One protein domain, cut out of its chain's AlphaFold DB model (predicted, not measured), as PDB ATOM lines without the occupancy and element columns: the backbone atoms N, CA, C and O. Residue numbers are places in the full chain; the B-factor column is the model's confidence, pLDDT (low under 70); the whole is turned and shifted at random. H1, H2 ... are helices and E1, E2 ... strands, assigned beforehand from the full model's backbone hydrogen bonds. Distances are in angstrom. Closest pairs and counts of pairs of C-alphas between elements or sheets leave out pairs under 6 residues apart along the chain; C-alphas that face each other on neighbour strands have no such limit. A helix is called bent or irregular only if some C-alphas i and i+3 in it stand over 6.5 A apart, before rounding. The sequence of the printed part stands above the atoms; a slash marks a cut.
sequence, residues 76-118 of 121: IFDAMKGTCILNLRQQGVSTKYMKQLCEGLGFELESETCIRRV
ATOM      1  N   ILE A  76     -31.956   3.127  -1.854       84.81
ATOM      2  CA  ILE A  76     -30.801   4.026  -1.881       84.81
ATOM      3  C   ILE A  76     -30.984   4.978  -3.054       84.81
ATOM      4  O   ILE A  76     -31.138   4.543  -4.195       84.81
ATOM      5  N   PHE A  77     -30.963   6.278  -2.783       85.25
ATOM      6  CA  PHE A  77     -31.049   7.286  -3.829       85.25
ATOM      7  C   PHE A  77     -29.654   7.725  -4.294       85.25
ATOM      8  O   PHE A  77     -28.886   8.308  -3.530       85.25
ATOM      9  N   ASP A  78     -29.338   7.466  -5.562       84.50
ATOM     10  CA  ASP A  78     -28.172   8.012  -6.253       84.50
ATOM     11  C   ASP A  78     -28.543   9.374  -6.858       84.50
ATOM     12  O   ASP A  78     -29.140   9.468  -7.936       84.50
ATOM     13  N   ALA A  79     -28.174  10.444  -6.150       81.12
ATOM     14  CA  ALA A  79     -28.422  11.818  -6.575       81.12
ATOM     15  C   ALA A  79     -27.609  12.237  -7.812       81.12
ATOM     16  O   ALA A  79     -28.012  13.162  -8.507       81.12
ATOM     17  N   MET A  80     -26.494  11.563  -8.118       82.62
ATOM     18  CA  MET A  80     -25.684  11.882  -9.299       82.62
ATOM     19  C   MET A  80     -26.355  11.387 -10.577       82.62
ATOM     20  O   MET A  80     -26.261  12.029 -11.622       82.62
ATOM     21  N   LYS A  81     -27.035  10.240 -10.497       81.50
ATOM     22  CA  LYS A  81     -27.730   9.626 -11.637       81.50
ATOM     23  C   LYS A  81     -29.231   9.906 -11.658       81.50
ATOM     24  O   LYS A  81     -29.880   9.629 -12.663       81.50
ATOM     25  N   GLY A  82     -29.780  10.439 -10.566       83.75
ATOM     26  CA  GLY A  82     -31.222  10.545 -10.384       83.75
ATOM     27  C   GLY A  82     -31.872   9.165 -10.368       83.75
ATOM     28  O   GLY A  82     -32.893   8.957 -11.015       83.75
ATOM     29  N   THR A  83     -31.272   8.198  -9.673       86.25
ATOM     30  CA  THR A  83     -31.738   6.805  -9.697       86.25
ATOM     31  C   THR A  83     -32.013   6.298  -8.296       86.25
ATOM     32  O   THR A  83     -31.218   6.477  -7.382       86.25
ATOM     33  N   CYS A  84     -33.135   5.615  -8.133       87.31
ATOM     34  CA  CYS A  84     -33.470   4.869  -6.935       87.31
ATOM     35  C   CYS A  84     -33.023   3.425  -7.100       87.31
ATOM     36  O   CYS A  84     -33.352   2.794  -8.103       87.31
ATOM     37  N   ILE A  85     -32.293   2.912  -6.122       88.75
ATOM     38  CA  ILE A  85     -31.645   1.609  -6.166       88.75
ATOM     39  C   ILE A  85     -32.226   0.747  -5.047       88.75
ATOM     40  O   ILE A  85     -32.214   1.144  -3.883       88.75
ATOM     41  N   LEU A  86     -32.709  -0.443  -5.396       87.38
ATOM     42  CA  LEU A  86     -33.128  -1.474  -4.453       87.38
ATOM     43  C   LEU A  86     -32.244  -2.704  -4.615       87.38
ATOM     44  O   LEU A  86     -32.262  -3.374  -5.652       87.38
ATOM     45  N   ASN A  87     -31.514  -3.042  -3.556       86.75
ATOM     46  CA  ASN A  87     -30.724  -4.261  -3.525       86.75
ATOM     47  C   ASN A  87     -31.548  -5.417  -2.940       86.75
ATOM     48  O   ASN A  87     -31.536  -5.669  -1.736       86.75
ATOM     49  N   LEU A  88     -32.267  -6.132  -3.806       83.81
ATOM     50  CA  LEU A  88     -33.061  -7.300  -3.409       83.81
ATOM     51  C   LEU A  88     -32.194  -8.451  -2.875       83.81
ATOM     52  O   LEU A  88     -32.633  -9.218  -2.019       83.81
ATOM     53  N   ARG A  89     -30.940  -8.551  -3.328       83.88
ATOM     54  CA  ARG A  89     -30.005  -9.587  -2.874       83.88
ATOM     55  C   ARG A  89     -29.625  -9.409  -1.407       83.88
ATOM     56  O   ARG A  89     -29.571 -10.388  -0.670       83.88
ATOM     57  N   GLN A  90     -29.414  -8.167  -0.971       84.81
ATOM     58  CA  GLN A  90     -29.172  -7.845   0.441       84.81
ATOM     59  C   GLN A  90     -30.373  -8.177   1.338       84.81
ATOM     60  O   GLN A  90     -30.192  -8.391   2.532       84.81
ATOM     61  N   GLN A  91     -31.574  -8.283   0.767       82.12
ATOM     62  CA  GLN A  91     -32.783  -8.711   1.475       82.12
ATOM     63  C   GLN A  91     -33.014 -10.231   1.430       82.12
ATOM     64  O   GLN A  91     -34.025 -10.712   1.931       82.12
ATOM     65  N   GLY A  92     -32.102 -11.005   0.831       84.44
ATOM     66  CA  GLY A  92     -32.220 -12.463   0.737       84.44
ATOM     67  C   GLY A  92     -33.203 -12.954  -0.331       84.44
ATOM     68  O   GLY A  92     -33.564 -14.131  -0.341       84.44
ATOM     69  N   VAL A  93     -33.636 -12.085  -1.248       85.69
ATOM     70  CA  VAL A  93     -34.521 -12.474  -2.351       85.69
ATOM     71  C   VAL A  93     -33.747 -13.308  -3.369       85.69
ATOM     72  O   VAL A  93     -32.665 -12.932  -3.817       85.69
ATOM     73  N   SER A  94     -34.322 -14.444  -3.771       87.00
ATOM     74  CA  SER A  94     -33.759 -15.284  -4.831       87.00
ATOM     75  C   SER A  94     -33.861 -14.597  -6.195       87.00
ATOM     76  O   SER A  94     -34.894 -14.013  -6.531       87.00
ATOM     77  N   THR A  95     -32.823 -14.743  -7.021       86.31
ATOM     78  CA  THR A  95     -32.750 -14.196  -8.388       86.31
ATOM     79  C   THR A  95     -33.944 -14.595  -9.257       86.31
ATOM     80  O   THR A  95     -34.391 -13.794 -10.074       86.31
ATOM     81  N   LYS A  96     -34.532 -15.778  -9.019       88.69
ATOM     82  CA  LYS A  96     -35.752 -16.253  -9.697       88.69
ATOM     83  C   LYS A  96     -36.931 -15.281  -9.554       88.69
ATOM     84  O   LYS A  96     -37.708 -15.138 -10.492       88.69
ATOM     85  N   TYR A  97     -37.061 -14.623  -8.403       87.19
ATOM     86  CA  TYR A  97     -38.177 -13.721  -8.100       87.19
ATOM     87  C   TYR A  97     -37.813 -12.243  -8.258       87.19
ATOM     88  O   TYR A  97     -38.706 -11.401  -8.287       87.19
ATOM     89  N   MET A  98     -36.523 -11.913  -8.397       88.38
ATOM     90  CA  MET A  98     -36.066 -10.522  -8.479       88.38
ATOM     91  C   MET A  98     -36.735  -9.757  -9.615       88.38
ATOM     92  O   MET A  98     -37.189  -8.643  -9.394       88.38
ATOM     93  N   LYS A  99     -36.849 -10.356 -10.806       88.81
ATOM     94  CA  LYS A  99     -37.456  -9.681 -11.959       88.81
ATOM     95  C   LYS A  99     -38.918  -9.301 -11.701       88.81
ATOM     96  O   LYS A  99     -39.261  -8.132 -11.829       88.81
ATOM     97  N   GLN A 100     -39.742 -10.261 -11.276       89.88
ATOM     98  CA  GLN A 100     -41.156 -10.011 -10.967       89.88
ATOM     99  C   GLN A 100     -41.330  -8.986  -9.844       89.88
ATOM    100  O   GLN A 100     -42.234  -8.158  -9.909       89.88
ATOM    101  N   LEU A 101     -40.463  -9.019  -8.830       87.69
ATOM    102  CA  LEU A 101     -40.507  -8.060  -7.729       87.69
ATOM    103  C   LEU A 101     -40.099  -6.655  -8.179       87.69
ATOM    104  O   LEU A 101     -40.805  -5.705  -7.860       87.69
ATOM    105  N   CYS A 102     -39.013  -6.508  -8.946       88.12
ATOM    106  CA  CYS A 102     -38.619  -5.210  -9.494       88.12
ATOM    107  C   CYS A 102     -39.740  -4.628 -10.367       88.12
ATOM    108  O   CYS A 102     -40.163  -3.497 -10.141       88.12
ATOM    109  N   GLU A 103     -40.267  -5.417 -11.309       86.75
ATOM    110  CA  GLU A 103     -41.320  -4.978 -12.232       86.75
ATOM    111  C   GLU A 103     -42.621  -4.636 -11.491       86.75
ATOM    112  O   GLU A 103     -43.217  -3.593 -11.755       86.75
ATOM    113  N   GLY A 104     -43.024  -5.445 -10.503       84.81
ATOM    114  CA  GLY A 104     -44.204  -5.185  -9.671       84.81
ATOM    115  C   GLY A 104     -44.104  -3.906  -8.833       84.81
ATOM    116  O   GLY A 104     -45.121  -3.308  -8.494       84.81
ATOM    117  N   LEU A 105     -42.883  -3.452  -8.537       83.31
ATOM    118  CA  LEU A 105     -42.607  -2.202  -7.824       83.31
ATOM    119  C   LEU A 105     -42.400  -1.011  -8.781       83.31
ATOM    120  O   LEU A 105     -42.184   0.117  -8.328       83.31
ATOM    121  N   GLY A 106     -42.454  -1.236 -10.099       84.31
ATOM    122  CA  GLY A 106     -42.198  -0.217 -11.122       84.31
ATOM    123  C   GLY A 106     -40.714   0.130 -11.294       84.31
ATOM    124  O   GLY A 106     -40.382   1.265 -11.637       84.31
ATOM    125  N   PHE A 107     -39.825  -0.823 -11.013       87.19
ATOM    126  CA  PHE A 107     -38.381  -0.730 -11.220       87.19
ATOM    127  C   PHE A 107     -37.946  -1.635 -12.378       87.19
ATOM    128  O   PHE A 107     -38.534  -2.681 -12.643       87.19
ATOM    129  N   GLU A 108     -36.859  -1.256 -13.034       90.56
ATOM    130  CA  GLU A 108     -36.172  -2.063 -14.036       90.56
ATOM    131  C   GLU A 108     -35.098  -2.911 -13.338       90.56
ATOM    132  O   GLU A 108     -34.408  -2.427 -12.444       90.56
ATOM    133  N   LEU A 109     -34.937  -4.180 -13.716       89.69
ATOM    134  CA  LEU A 109     -33.851  -5.014 -13.196       89.69
ATOM    135  C   LEU A 109     -32.580  -4.780 -14.025       89.69
ATOM    136  O   LEU A 109     -32.535  -5.140 -15.199       89.69
ATOM    137  N   GLU A 110     -31.531  -4.247 -13.403       89.38
ATOM    138  CA  GLU A 110     -30.209  -4.068 -14.004       89.38
ATOM    139  C   GLU A 110     -29.164  -4.806 -13.161       89.38
ATOM    140  O   GLU A 110     -28.964  -4.486 -11.991       89.38
ATOM    141  N   SER A 111     -28.503  -5.809 -13.746       83.69
ATOM    142  CA  SER A 111     -27.407  -6.552 -13.098       83.69
ATOM    143  C   SER A 111     -27.722  -6.969 -11.649       83.69
ATOM    144  O   SER A 111     -26.981  -6.647 -10.724       83.69
ATOM    145  N   GLU A 112     -28.862  -7.644 -11.444       82.25
ATOM    146  CA  GLU A 112     -29.332  -8.132 -10.130       82.25
ATOM    147  C   GLU A 112     -29.762  -7.042  -9.125       82.25
ATOM    148  O   GLU A 112     -29.997  -7.329  -7.949       82.25
ATOM    149  N   THR A 113     -29.911  -5.797  -9.576       86.75
ATOM    150  CA  THR A 113     -30.359  -4.666  -8.757       86.75
ATOM    151  C   THR A 113     -31.596  -4.034  -9.385       86.75
ATOM    152  O   THR A 113     -31.625  -3.831 -10.596       86.75
ATOM    153  N   CYS A 114     -32.628  -3.706  -8.600       89.31
ATOM    154  CA  CYS A 114     -33.747  -2.951  -9.163       89.31
ATOM    155  C   CYS A 114     -33.392  -1.467  -9.195       89.31
ATOM    156  O   CYS A 114     -33.011  -0.894  -8.173       89.31
ATOM    157  N   ILE A 115     -33.568  -0.837 -10.347       90.56
ATOM    158  CA  ILE A 115     -33.315   0.580 -10.563       90.56
ATOM    159  C   ILE A 115     -34.583   1.285 -11.040       90.56
ATOM    160  O   ILE A 115     -35.342   0.768 -11.853       90.56
ATOM    161  N   ARG A 116     -34.830   2.490 -10.538       87.88
ATOM    162  CA  ARG A 116     -35.887   3.366 -11.046       87.88
ATOM    163  C   ARG A 116     -35.319   4.752 -11.241       87.88
ATOM    164  O   ARG A 116     -34.903   5.399 -10.283       87.88
ATOM    165  N   ARG A 117     -35.303   5.217 -12.486       85.81
ATOM    166  CA  ARG A 117     -34.866   6.575 -12.814       85.81
ATOM    167  C   ARG A 117     -35.952   7.561 -12.389       85.81
ATOM    168  O   ARG A 117     -37.126   7.381 -12.704       85.81
ATOM    169  N   VAL A 118     -35.562   8.604 -11.676       79.81
ATOM    170  CA  VAL A 118     -36.422   9.716 -11.279       79.81
ATOM    171  C   VAL A 118     -35.869  10.996 -11.885       79.81
ATOM    172  O   VAL A 118     -34.661  11.214 -11.937       79.81
TER     173      VAL A 118
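This is residues 76 to 118 of the 121 residues of an uncharacterized protein of Thelazia callipaeda (UniProt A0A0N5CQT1). A small, twisted antiparallel sheet of four short strands has one helix, H1, over one face at its E4 and E3 side, while its other face is bare and the E1 and E2 hairpin reaches beyond the helix. The long axis runs from the turn of that hairpin, at Met 80, to the first turn of H1, at Lys 96. The printed part has 43 residues, in the order E1, E2, H1, E3, E4 along the chain, and the sheet's order is E1, E2, E4, E3. The class is mixed, helices and strands; the whole is compact, with a radius of gyration of the C-alphas of 9.9 A, yet elongated in outline, spanning 29 by 18 by 15 A.

Find C-alpha 76 at (-30.801, 4.026, -1.881), where E1, residues 76 to 78, begins; it is 6.5 A long. Next comes E2, residues 83 to 86, 9.9 A. Go on to C-alpha 95 at (-32.750, -14.196, -8.388); from there H1, residues 95 to 104, runs 14.6 A. H1 is irregular: C-alphas 96 and 99 are 7.2 A apart. E3, residues 108 to 110, covers 6.3 A, and E4, residues 113 to 117, covers 12.8 A and ends at C-alpha 117, (-34.866, 6.575, -12.814).

Start at the sheet, whose edge strands are E1 and E3. E1 and E2 form a hairpin, antiparallel at 154 degrees; look for N 76 and O 85, 2.8 A apart. E2 and E4 are antiparallel at 153 degrees, with N 84 and O 116 at 2.8 A. E3 and E4 form the second hairpin, antiparallel at 127 degrees, with N 108 and O 115 at 2.8 A. E1 and E3 are apart, and so are E2 and E3. From edge to edge the strands' lines turn by 101 degrees. H1 is on the sheet at a height of 8.7 A, two layers, a helix on one face of a sheet. It lies over E4 and, only just, over E3, on which 3 of its C-alphas fall. On the local plane its line and that of E4 stand at 8 degrees, along the strands. Its closest C-alphas to E4 are those of Cys 102 and Cys 114, 5.4 A apart, and to E3 those of Lys 99 and Leu 109, 6.0 A. E2, H1 and E3 make a split strand-helix-strand unit, two strands of one sheet that follow each other among the strands, with H1 between them along the chain and E4 between them in the sheet; its crossover is right-handed. In H1, 4 of 6 O i to N i+4 pairs are within hydrogen-bond range.

The two C-alphas farthest apart are those of Met 80 and Lys 96, 29.9 A. The printed part has no cut. The links E1 to E2, H1 to E3 and E3 to E4 are tight, and E2 to H1, with 8 residues, is short; no link is long. The mean pLDDT of the printed part is 86.0, and no printed residue is under 70.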